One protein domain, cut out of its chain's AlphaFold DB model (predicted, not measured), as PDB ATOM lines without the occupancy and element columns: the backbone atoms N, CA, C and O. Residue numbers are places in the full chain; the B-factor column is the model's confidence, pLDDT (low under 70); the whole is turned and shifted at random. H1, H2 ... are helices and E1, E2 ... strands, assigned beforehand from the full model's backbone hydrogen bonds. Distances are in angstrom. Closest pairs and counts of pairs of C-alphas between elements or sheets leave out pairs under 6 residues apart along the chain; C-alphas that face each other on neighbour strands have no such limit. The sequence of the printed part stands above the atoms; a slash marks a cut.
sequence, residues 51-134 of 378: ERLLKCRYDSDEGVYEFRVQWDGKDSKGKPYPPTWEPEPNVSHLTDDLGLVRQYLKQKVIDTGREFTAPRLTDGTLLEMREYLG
ATOM      1  N   GLU A  51      -8.554   6.352  25.383       93.00
ATOM      2  CA  GLU A  51      -9.643   5.876  26.255       93.00
ATOM      3  C   GLU A  51      -9.510   6.469  27.666       93.00
ATOM      4  O   GLU A  51     -10.474   6.970  28.244       93.00
ATOM      5  N   ARG A  52      -8.311   6.380  28.264       92.69
ATOM      6  CA  ARG A  52      -8.030   6.911  29.611       92.69
ATOM      7  C   ARG A  52      -6.544   6.999  29.942       92.69
ATOM      8  O   ARG A  52      -5.725   6.216  29.463       92.69
ATOM      9  N   LEU A  53      -6.213   7.861  30.903       94.50
ATOM     10  CA  LEU A  53      -4.874   7.959  31.491       94.50
ATOM     11  C   LEU A  53      -4.760   7.075  32.739       94.50
ATOM     12  O   LEU A  53      -5.555   7.169  33.674       94.50
ATOM     13  N   LEU A  54      -3.762   6.190  32.774       94.06
ATOM     14  CA  LEU A  54      -3.568   5.230  33.867       94.06
ATOM     15  C   LEU A  54      -2.586   5.747  34.922       94.06
ATOM     16  O   LEU A  54      -2.814   5.620  36.130       94.06
ATOM     17  N   LYS A  55      -1.449   6.284  34.474       94.31
ATOM     18  CA  LYS A  55      -0.337   6.750  35.318       94.31
ATOM     19  C   LYS A  55       0.263   8.026  34.743       94.31
ATOM     20  O   LYS A  55       0.178   8.247  33.547       94.31
ATOM     21  N   CYS A  56       0.907   8.810  35.596       93.69
ATOM     22  CA  CYS A  56       1.713   9.961  35.214       93.69
ATOM     23  C   CYS A  56       3.070   9.844  35.916       93.69
ATOM     24  O   CYS A  56       3.133   9.386  37.065       93.69
ATOM     25  N   ARG A  57       4.148  10.205  35.225       92.56
ATOM     26  CA  ARG A  57       5.492  10.360  35.790       92.56
ATOM     27  C   ARG A  57       6.155  11.584  35.164       92.56
ATOM     28  O   ARG A  57       5.795  11.972  34.063       92.56
ATOM     29  N   TYR A  58       7.101  12.182  35.877       90.94
ATOM     30  CA  TYR A  58       7.929  13.256  35.337       90.94
ATOM     31  C   TYR A  58       9.240  12.650  34.838       90.94
ATOM     32  O   TYR A  58       9.941  12.008  35.630       90.94
ATOM     33  N   ASP A  59       9.543  12.816  33.555       92.38
ATOM     34  CA  ASP A  59      10.848  12.470  33.005       92.38
ATOM     35  C   ASP A  59      11.813  13.631  33.276       92.38
ATOM     36  O   ASP A  59      11.652  14.742  32.771       92.38
ATOM     37  N   SER A  60      12.807  13.394  34.133       90.12
ATOM     38  CA  SER A  60      13.782  14.420  34.503       90.12
ATOM     39  C   SER A  60      14.801  14.722  33.412       90.12
ATOM     40  O   SER A  60      15.418  15.786  33.467       90.12
ATOM     41  N   ASP A  61      15.022  13.785  32.494       92.44
ATOM     42  CA  ASP A  61      16.018  13.908  31.435       92.44
ATOM     43  C   ASP A  61      15.453  14.757  30.290       92.44
ATOM     44  O   ASP A  61      16.149  15.632  29.773       92.44
ATOM     45  N   GLU A  62      14.174  14.564  29.963       90.75
ATOM     46  CA  GLU A  62      13.466  15.353  28.946       90.75
ATOM     47  C   GLU A  62      12.761  16.591  29.519       90.75
ATOM     48  O   GLU A  62      12.462  17.537  28.794       90.75
ATOM     49  N   GLY A  63      12.533  16.627  30.834       91.81
ATOM     50  CA  GLY A  63      11.857  17.737  31.501       91.81
ATOM     51  C   GLY A  63      10.368  17.837  31.173       91.81
ATOM     52  O   GLY A  63       9.802  18.923  31.283       91.81
ATOM     53  N   VAL A  64       9.745  16.726  30.771       90.81
ATOM     54  CA  VAL A  64       8.328  16.642  30.400       90.81
ATOM     55  C   VAL A  64       7.606  15.593  31.236       90.81
ATOM     56  O   VAL A  64       8.198  14.658  31.781       90.81
ATOM     57  N   TYR A  65       6.291  15.749  31.352       89.56
ATOM     58  CA  TYR A  65       5.450  14.702  31.906       89.56
ATOM     59  C   TYR A  65       5.208  13.615  30.872       89.56
ATOM     60  O   TYR A  65       4.921  13.903  29.718       89.56
ATOM     61  N   GLU A  66       5.257  12.367  31.311       95.31
ATOM     62  CA  GLU A  66       4.814  11.228  30.525       95.31
ATOM     63  C   GLU A  66       3.575  10.621  31.175       95.31
ATOM     64  O   GLU A  66       3.512  10.396  32.394       95.31
ATOM     65  N   PHE A  67       2.594  10.299  30.345       95.19
ATOM     66  CA  PHE A  67       1.361   9.651  30.745       95.19
ATOM     67  C   PHE A  67       1.311   8.237  30.198       95.19
ATOM     68  O   PHE A  67       1.650   7.969  29.053       95.19
ATOM     69  N   ARG A  68       0.863   7.301  31.031       96.50
ATOM     70  CA  ARG A  68       0.584   5.943  30.588       96.50
ATOM     71  C   ARG A  68      -0.823   5.899  30.016       96.50
ATOM     72  O   ARG A  68      -1.783   5.845  30.788       96.50
ATOM     73  N   VAL A  69      -0.917   5.922  28.698       96.06
ATOM     74  CA  VAL A  69      -2.156   6.028  27.932       96.06
ATOM     75  C   VAL A  69      -2.732   4.638  27.686       96.06
ATOM     76  O   VAL A  69      -2.017   3.724  27.277       96.06
ATOM     77  N   GLN A  70      -4.019   4.457  27.974       96.06
ATOM     78  CA  GLN A  70      -4.810   3.349  27.449       96.06
ATOM     79  C   GLN A  70      -5.501   3.844  26.178       96.06
ATOM     80  O   GLN A  70      -6.296   4.778  26.242       96.06
ATOM     81  N   TRP A  71      -5.179   3.214  25.053       95.38
ATOM     82  CA  TRP A  71      -5.766   3.513  23.750       95.38
ATOM     83  C   TRP A  71      -7.137   2.869  23.607       95.38
ATOM     84  O   TRP A  71      -7.325   1.740  24.082       95.38
ATOM     85  N   ASP A  72      -8.043   3.572  22.937       93.56
ATOM     86  CA  ASP A  72      -9.351   3.044  22.579       93.56
ATOM     87  C   ASP A  72      -9.237   1.983  21.476       93.56
ATOM     88  O   ASP A  72      -8.301   1.949  20.672       93.56
ATOM     89  N   GLY A  73     -10.202   1.071  21.457       94.19
ATOM     90  CA  GLY A  73     -10.274  -0.007  20.484       94.19
ATOM     91  C   GLY A  73      -9.503  -1.274  20.861       94.19
ATOM     92  O   GLY A  73      -9.051  -1.504  21.989       94.19
ATOM     93  N   LYS A  74      -9.446  -2.190  19.894       95.06
ATOM     94  CA  LYS A  74      -8.900  -3.541  20.053       95.06
ATOM     95  C   LYS A  74      -8.036  -3.903  18.852       95.06
ATOM     96  O   LYS A  74      -8.318  -3.491  17.733       95.06
ATOM     97  N   ASP A  75      -7.022  -4.725  19.094       93.38
ATOM     98  CA  ASP A  75      -6.189  -5.324  18.061       93.38
ATOM     99  C   ASP A  75      -6.987  -6.302  17.175       93.38
ATOM    100  O   ASP A  75      -8.131  -6.670  17.458       93.38
ATOM    101  N   SER A  76      -6.346  -6.807  16.118       94.19
ATOM    102  CA  SER A  76      -6.929  -7.808  15.208       94.19
ATOM    103  C   SER A  76      -7.319  -9.132  15.884       94.19
ATOM    104  O   SER A  76      -7.981  -9.973  15.276       94.19
ATOM    105  N   LYS A  77      -6.926  -9.340  17.145       95.50
ATOM    106  CA  LYS A  77      -7.276 -10.501  17.973       95.50
ATOM    107  C   LYS A  77      -8.381 -10.174  18.985       95.50
ATOM    108  O   LYS A  77      -8.677 -11.015  19.835       95.50
ATOM    109  N   GLY A  78      -8.976  -8.984  18.917       96.00
ATOM    110  CA  GLY A  78     -10.022  -8.519  19.823       96.00
ATOM    111  C   GLY A  78      -9.525  -8.177  21.230       96.00
ATOM    112  O   GLY A  78     -10.336  -8.106  22.158       96.00
ATOM    113  N   LYS A  79      -8.217  -7.996  21.429       95.81
ATOM    114  CA  LYS A  79      -7.632  -7.588  22.712       95.81
ATOM    115  C   LYS A  79      -7.444  -6.074  22.747       95.81
ATOM    116  O   LYS A  79      -7.046  -5.518  21.734       95.81
ATOM    117  N   PRO A  80      -7.674  -5.409  23.892       94.75
ATOM    118  CA  PRO A  80      -7.366  -3.990  24.027       94.75
ATOM    119  C   PRO A  80      -5.914  -3.708  23.651       94.75
ATOM    120  O   PRO A  80      -5.028  -4.521  23.954       94.75
ATOM    121  N   TYR A  81      -5.674  -2.562  23.024       94.81
ATOM    122  CA  TYR A  81      -4.316  -2.132  22.726       94.81
ATOM    123  C   TYR A  81      -3.485  -2.027  24.015       94.81
ATOM    124  O   TYR A  81      -4.001  -1.646  25.075       94.81
ATOM    125  N   PRO A  82      -2.198  -2.414  23.969       95.31
ATOM    126  CA  PRO A  82      -1.340  -2.335  25.138       95.31
ATOM    127  C   PRO A  82      -1.124  -0.865  25.534       95.31
ATOM    128  O   PRO A  82      -0.875  -0.039  24.659       95.31
ATOM    129  N   PRO A  83      -1.147  -0.528  26.836       96.50
ATOM    130  CA  PRO A  83      -0.869   0.835  27.267       96.50
ATOM    131  C   PRO A  83       0.574   1.246  26.972       96.50
ATOM    132  O   PRO A  83       1.500   0.523  27.369       96.50
ATOM    133  N   THR A  84       0.767   2.421  26.379       96.88
ATOM    134  CA  THR A  84       2.087   3.021  26.110       96.88
ATOM    135  C   THR A  84       2.341   4.215  27.025       96.88
ATOM    136  O   THR A  84       1.436   4.675  27.721       96.88
ATOM    137  N   TRP A  85       3.601   4.640  27.127       96.31
ATOM    138  CA  TRP A  85       3.954   5.909  27.760       96.31
ATOM    139  C   TRP A  85       4.094   6.941  26.656       96.31
ATOM    140  O   TRP A  85       4.922   6.750  25.772       96.31
ATOM    141  N   GLU A  86       3.283   7.985  26.725       95.00
ATOM    142  CA  GLU A  86       3.290   9.091  25.779       95.00
ATOM    143  C   GLU A  86       3.683  10.376  26.510       95.00
ATOM    144  O   GLU A  86       3.201  10.612  27.629       95.00
ATOM    145  N   PRO A  87       4.550  11.210  25.921       93.50
ATOM    146  CA  PRO A  87       4.874  12.512  26.476       93.50
ATOM    147  C   PRO A  87       3.642  13.427  26.420       93.50
ATOM    148  O   PRO A  87       2.774  13.277  25.560       93.50
ATOM    149  N   GLU A  88       3.562  14.378  27.347       90.38
ATOM    150  CA  GLU A  88       2.432  15.304  27.491       90.38
ATOM    151  C   GLU A  88       2.016  15.988  26.180       90.38
ATOM    152  O   GLU A  88       0.816  15.957  25.908       90.38
ATOM    153  N   PRO A  89       2.942  16.467  25.321       88.75
ATOM    154  CA  PRO A  89       2.576  17.063  24.040       88.75
ATOM    155  C   PRO A  89       1.817  16.103  23.119       88.75
ATOM    156  O   PRO A  89       0.856  16.495  22.474       88.75
ATOM    157  N   ASN A  90       2.191  14.818  23.078       89.69
ATOM    158  CA  ASN A  90       1.493  13.850  22.228       89.69
ATOM    159  C   ASN A  90       0.056  13.641  22.711       89.69
ATOM    160  O   ASN A  90      -0.866  13.546  21.910       89.69
ATOM    161  N   VAL A  91      -0.138  13.570  24.028       88.56
ATOM    162  CA  VAL A  91      -1.460  13.328  24.611       88.56
ATOM    163  C   VAL A  91      -2.352  14.554  24.476       88.56
ATOM    164  O   VAL A  91      -3.522  14.397  24.152       88.56
ATOM    165  N   SER A  92      -1.813  15.754  24.696       83.31
ATOM    166  CA  SER A  92      -2.580  16.998  24.595       83.31
ATOM    167  C   SER A  92      -3.052  17.286  23.171       83.31
ATOM    168  O   SER A  92      -4.129  17.845  23.014       83.31
ATOM    169  N   HIS A  93      -2.309  16.849  22.149       80.12
ATOM    170  CA  HIS A  93      -2.752  16.915  20.754       80.12
ATOM    171  C   HIS A  93      -3.821  15.873  20.395       80.12
ATOM    172  O   HIS A  93      -4.664  16.148  19.552       80.12
ATOM    173  N   LEU A  94      -3.784  14.686  21.008       78.31
ATOM    174  CA  LEU A  94      -4.702  13.578  20.695       78.31
ATOM    175  C   LEU A  94      -6.034  13.660  21.437       78.31
ATOM    176  O   LEU A  94      -6.993  12.970  21.092       78.31
ATOM    177  N   THR A  95      -6.087  14.445  22.505       69.94
ATOM    178  CA  THR A  95      -7.325  14.724  23.213       69.94
ATOM    179  C   THR A  95      -7.760  16.136  22.866       69.94
ATOM    180  O   THR A  95      -7.249  17.081  23.461       69.94
ATOM    181  N   ASP A  96      -8.754  16.275  21.986       65.31
ATOM    182  CA  ASP A  96      -9.482  17.545  21.803       65.31
ATOM    183  C   ASP A  96      -9.950  18.113  23.158       65.31
ATOM    184  O   ASP A  96     -10.017  19.321  23.381       65.31
ATOM    185  N   ASP A  97     -10.192  17.214  24.117       58.62
ATOM    186  CA  ASP A  97     -10.416  17.524  25.516       58.62
ATOM    187  C   ASP A  97      -9.112  17.525  26.335       58.62
ATOM    188  O   ASP A  97      -8.759  16.547  27.007       58.62
ATOM    189  N   LEU A  98      -8.511  18.712  26.483       65.94
ATOM    190  CA  LEU A  98      -7.676  19.069  27.651       65.94
ATOM    191  C   LEU A  98      -8.325  18.631  28.986       65.94
ATOM    192  O   LEU A  98      -7.643  18.446  29.998       65.94
ATOM    193  N   GLY A  99      -9.648  18.436  28.996       77.50
ATOM    194  CA  GLY A  99     -10.429  17.873  30.089       77.50
ATOM    195  C   GLY A  99      -9.899  16.546  30.637       77.50
ATOM    196  O   GLY A  99      -9.901  16.379  31.856       77.50
ATOM    197  N   LEU A 100      -9.381  15.635  29.808       81.19
ATOM    198  CA  LEU A 100      -8.978  14.290  30.251       81.19
ATOM    199  C   LEU A 100      -7.674  14.320  31.064       81.19
ATOM    200  O   LEU A 100      -7.596  13.756  32.163       81.19
ATOM    201  N   VAL A 101      -6.676  15.066  30.579       82.19
ATOM    202  CA  VAL A 101      -5.427  15.338  31.311       82.19
ATOM    203  C   VAL A 101      -5.727  16.124  32.588       82.19
ATOM    204  O   VAL A 101      -5.288  15.742  33.679       82.19
ATOM    205  N   ARG A 102      -6.547  17.179  32.493       81.88
ATOM    206  CA  ARG A 102      -6.937  18.009  33.644       81.88
ATOM    207  C   ARG A 102      -7.677  17.202  34.710       81.88
ATOM    208  O   ARG A 102      -7.359  17.330  35.891       81.88
ATOM    209  N   GLN A 103      -8.642  16.367  34.332       84.75
ATOM    210  CA  GLN A 103      -9.410  15.535  35.260       84.75
ATOM    211  C   GLN A 103      -8.510  14.511  35.952       84.75
ATOM    212  O   GLN A 103      -8.610  14.332  37.167       84.75
ATOM    213  N   TYR A 104      -7.589  13.893  35.210       85.50
ATOM    214  CA  TYR A 104      -6.622  12.961  35.780       85.50
ATOM    215  C   TYR A 104      -5.740  13.629  36.841       85.50
ATOM    216  O   TYR A 104      -5.578  13.107  37.948       85.50
ATOM    217  N   LEU A 105      -5.195  14.807  36.530       82.38
ATOM    218  CA  LEU A 105      -4.353  15.559  37.458       82.38
ATOM    219  C   LEU A 105      -5.141  16.030  38.687       82.38
ATOM    220  O   LEU A 105      -4.666  15.859  39.809       82.38
ATOM    221  N   LYS A 106      -6.372  16.530  38.505       81.88
ATOM    222  CA  LYS A 106      -7.274  16.893  39.613       81.88
ATOM    223  C   LYS A 106      -7.534  15.706  40.539       81.88
ATOM    224  O   LYS A 106      -7.371  15.833  41.751       81.88
ATOM    225  N   GLN A 107      -7.862  14.540  39.983       82.69
ATOM    226  CA  GLN A 107      -8.088  13.333  40.778       82.69
ATOM    227  C   GLN A 107      -6.829  12.929  41.554       82.69
ATOM    228  O   GLN A 107      -6.915  12.546  42.716       82.69
ATOM    229  N   LYS A 108      -5.639  13.069  40.957       79.31
ATOM    230  CA  LYS A 108      -4.381  12.744  41.639       79.31
ATOM    231  C   LYS A 108      -4.038  13.673  42.793       79.31
ATOM    232  O   LYS A 108      -3.516  13.185  43.798       79.31
ATOM    233  N   VAL A 109      -4.340  14.964  42.683       77.06
ATOM    234  CA  VAL A 109      -4.203  15.908  43.805       77.06
ATOM    235  C   VAL A 109      -5.079  15.455  44.973       77.06
ATOM    236  O   VAL A 109      -4.594  15.345  46.099       77.06
ATOM    237  N   ILE A 110      -6.339  15.108  44.690       71.69
ATOM    238  CA  ILE A 110      -7.297  14.634  45.696       71.69
ATOM    239  C   ILE A 110      -6.805  13.330  46.342       71.69
ATOM    240  O   ILE A 110      -6.723  13.242  47.565       71.69
ATOM    241  N   ASP A 111      -6.420  12.339  45.534       71.12
ATOM    242  CA  ASP A 111      -6.013  11.011  46.013       71.12
ATOM    243  C   ASP A 111      -4.745  11.049  46.878       71.12
ATOM    244  O   ASP A 111      -4.581  10.238  47.791       71.12
ATOM    245  N   THR A 112      -3.802  11.939  46.560       72.62
ATOM    246  CA  THR A 112      -2.501  11.980  47.243       72.62
ATOM    247  C   THR A 112      -2.483  12.902  48.457       72.62
ATOM    248  O   THR A 112      -1.533  12.827  49.241       72.62
ATOM    249  N   GLY A 113      -3.505  13.751  48.637       57.19
ATOM    250  CA  GLY A 113      -3.595  14.703  49.751       57.19
ATOM    251  C   GLY A 113      -2.415  15.680  49.827       57.19
ATOM    252  O   GLY A 113      -2.207  16.329  50.850       57.19
ATOM    253  N   ARG A 114      -1.608  15.755  48.766       58.09
ATOM    254  CA  ARG A 114      -0.516  16.705  48.598       58.09
ATOM    255  C   ARG A 114      -0.864  17.556  47.397       58.09
ATOM    256  O   ARG A 114      -1.235  17.019  46.355       58.09
ATOM    257  N   GLU A 115      -0.701  18.867  47.540       55.84
ATOM    258  CA  GLU A 115      -0.668  19.755  46.387       55.84
ATOM    259  C   GLU A 115       0.337  19.173  45.395       55.84
ATOM    260  O   GLU A 115       1.525  19.010  45.702       55.84
ATOM    261  N   PHE A 116      -0.169  18.770  44.232       57.69
ATOM    262  CA  PHE A 116       0.660  18.331  43.129       57.69
ATOM    263  C   PHE A 116       1.463  19.555  42.697       57.69
ATOM    264  O   PHE A 116       1.009  20.385  41.916       57.69
ATOM    265  N   THR A 117       2.648  19.704  43.279       53.16
ATOM    266  CA  THR A 117       3.634  20.702  42.889       53.16
ATOM    267  C   THR A 117       4.223  20.197  41.592       53.16
ATOM    268  O   THR A 117       5.263  19.543  41.586       53.16
ATOM    269  N   ALA A 118       3.482  20.400  40.504       53.84
ATOM    270  CA  ALA A 118       3.928  20.005  39.191       53.84
ATOM    271  C   ALA A 118       5.172  20.827  38.854       53.84
ATOM    272  O   ALA A 118       5.042  22.042  38.665       53.84
ATOM    273  N   PRO A 119       6.386  20.254  38.796       47.66
ATOM    274  CA  PRO A 119       7.506  20.988  38.264       47.66
ATOM    275  C   PRO A 119       7.239  21.058  36.761       47.66
ATOM    276  O   PRO A 119       7.476  20.092  36.051       47.66
ATOM    277  N   ARG A 120       6.710  22.192  36.292       49.75
ATOM    278  CA  ARG A 120       6.673  22.551  34.867       49.75
ATOM    279  C   ARG A 120       5.819  21.627  33.989       49.75
ATOM    280  O   ARG A 120       6.303  21.025  33.041       49.75
ATOM    281  N   LEU A 121       4.515  21.576  34.252       55.72
ATOM    282  CA  LEU A 121       3.589  21.522  33.112       55.72
ATOM    283  C   LEU A 121       3.836  22.812  32.299       55.72
ATOM    284  O   LEU A 121       4.143  23.843  32.899       55.72
ATOM    285  N   THR A 122       3.818  22.754  30.969       56.31
ATOM    286  CA  THR A 122       4.073  23.925  30.110       56.31
ATOM    287  C   THR A 122       3.229  25.118  30.558       56.31
ATOM    288  O   THR A 122       2.078  24.935  30.958       56.31
ATOM    289  N   ASP A 123       3.803  26.328  30.535       51.38
ATOM    290  CA  ASP A 123       3.216  27.503  31.199       51.38
ATOM    291  C   ASP A 123       1.761  27.762  30.778       51.38
ATOM    292  O   ASP A 123       0.959  28.118  31.632       51.38
ATOM    293  N   GLY A 124       1.380  27.477  29.525       53.47
ATOM    294  CA  GLY A 124      -0.016  27.557  29.070       53.47
ATOM    295  C   GLY A 124      -0.960  26.601  29.812       53.47
ATOM    296  O   GLY A 124      -1.978  27.025  30.353       53.47
ATOM    297  N   THR A 125      -0.583  25.328  29.940       57.47
ATOM    298  CA  THR A 125      -1.386  24.297  30.611       57.47
ATOM    299  C   THR A 125      -1.486  24.550  32.122       57.47
ATOM    300  O   THR A 125      -2.528  24.293  32.727       57.47
ATOM    301  N   LEU A 126      -0.431  25.089  32.751       54.31
ATOM    302  CA  LEU A 126      -0.469  25.495  34.164       54.31
ATOM    303  C   LEU A 126      -1.289  26.755  34.405       54.31
ATOM    304  O   LEU A 126      -1.980  26.803  35.422       54.31
ATOM    305  N   LEU A 127      -1.203  27.761  33.531       50.31
ATOM    306  CA  LEU A 127      -1.952  29.007  33.693       50.31
ATOM    307  C   LEU A 127      -3.452  28.725  33.625       50.31
ATOM    308  O   LEU A 127      -4.172  29.089  34.550       50.31
ATOM    309  N   GLU A 128      -3.895  27.958  32.625       58.38
ATOM    310  CA  GLU A 128      -5.300  27.567  32.497       58.38
ATOM    311  C   GLU A 128      -5.764  26.668  33.651       58.38
ATOM    312  O   GLU A 128      -6.883  26.804  34.149       58.38
ATOM    313  N   MET A 129      -4.915  25.746  34.124       54.12
ATOM    314  CA  MET A 129      -5.251  24.935  35.296       54.12
ATOM    315  C   MET A 129      -5.320  25.771  36.575       54.12
ATOM    316  O   MET A 129      -6.165  25.486  37.417       54.12
ATOM    317  N   ARG A 130      -4.466  26.785  36.741       48.78
ATOM    318  CA  ARG A 130      -4.416  27.653  37.926       48.78
ATOM    319  C   ARG A 130      -5.563  28.658  37.956       48.78
ATOM    320  O   ARG A 130      -6.114  28.889  39.026       48.78
ATOM    321  N   GLU A 131      -5.928  29.213  36.808       54.41
ATOM    322  CA  GLU A 131      -7.072  30.111  36.644       54.41
ATOM    323  C   GLU A 131      -8.393  29.361  36.863       54.41
ATOM    324  O   GLU A 131      -9.256  29.823  37.605       54.41
ATOM    325  N   TYR A 132      -8.511  28.131  36.349       48.41
ATOM    326  CA  TYR A 132      -9.703  27.297  36.545       48.41
ATOM    327  C   TYR A 132      -9.781  26.632  37.932       48.41
ATOM    328  O   TYR A 132     -10.868  26.351  38.432       48.41
ATOM    329  N   LEU A 133      -8.643  26.354  38.580       48.44
ATOM    330  CA  LEU A 133      -8.587  25.977  40.003       48.44
ATOM    331  C   LEU A 133      -8.703  27.197  40.935       48.44
ATOM    332  O   LEU A 133      -8.547  27.042  42.151       48.44
ATOM    333  N   GLY A 134      -8.977  28.384  40.380       39.53
ATOM    334  CA  GLY A 134      -9.231  29.613  41.114       39.53
ATOM    335  C   GLY A 134     -10.158  29.400  42.314       39.53
ATOM    336  O   GLY A 134     -11.181  28.725  42.236       39.53
TER     337      GLY A 134
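AT A GLANCE: This is residues 51 to 134 of the 378 residues of a protein of Vitrella brassicaformis (strain CCMP3155) (UniProt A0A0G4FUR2). A small, twisted sheet of three strands has two helices, H1 and H2, packed on one face, while the third helix, H3, lies beyond H2, away from the sheet. At the opposite end of the long axis the loop of residues 72 to 83, between E2 and E3, reaches far out from the sheet. The printed part has 84 residues, with three named strands and then three named helices along the chain, E1 E2 E3 H1 H2 H3; the sheet's order is E1 - E2 - E3, antiparallel throughout, and the class is mixed, helices and strands. The whole is only just compact, close to loose, with a radius of gyration of the C-alphas of 13.8 A, and its outline is elongated, 45 by 27 by 25 A.

HOW THE PARTS SIT: E1, residues 51 to 59, E2, residues 64 to 71, and E3, residues 84 to 87, form a meander, each strand the antiparallel neighbour of the one before. E1 and E2 are a hairpin at 156 degrees, with N 54 and O 68 within hydrogen-bond range at 2.8 A and N 57 and O 66 at 2.9 A. E2 and E3 are a hairpin at 144 degrees, with N 67 and O 86 within range at 2.8 A. The sheet is only just strongly twisted, its C-alphas up to 4.4 A off the best plane, and E1 bends by 57 degrees at residue 55. H1, residues 88 to 94, is on the sheet at a height of 8.6 A, over E3 and along the strands, at 14 degrees to E3 on the local plane; its closest C-alphas to E2 are those of Glu 88 and Tyr 65, 5.4 A apart. H2, residues 98 to 112, is on the same face at a height of 9.9 A, over E1 and across the strands, at 66 degrees to E1 on the local plane; the closest C-alphas are those of Leu 53 and Tyr 104, 6.8 A. H1 and H2 are close but not clearly touching, with C-alphas 92 and 98 the closest at 6.3 A, and run opposite ways at a steep tilt of 45 degrees. H3, residues 123 to 132, is not on the sheet; it is close to H2 but not clearly touching, with the C-alphas of Arg 102 and Met 129 the closest at 7.3 A, and only just about perpendicular to it at 70.3 degrees. H1 and H3 are apart. In H1, H2 and H3 every O i to N i+4 pair is within hydrogen-bond range.

IN THESE COORDINATES: E1 begins at C-alpha 51 (-9.643, 5.876, 26.255) and is 22.6 A long; E2 is 20.4 A. H2, the longest helix, spans 21.5 A and ends at C-alpha 112 (-2.501, 11.980, 47.243). H3 spans 14.0 A and ends at C-alpha 132 (-9.703, 27.297, 36.545).

THE WHOLE: The two C-alphas farthest apart, those of Lys 77 and Gly 134, are 46.4 A apart. The printed part has no cut; the link from E2 to E3 is long. The mean pLDDT of the printed part is 78.7, and residues 95 to 98 and 113 to 134 are under 70.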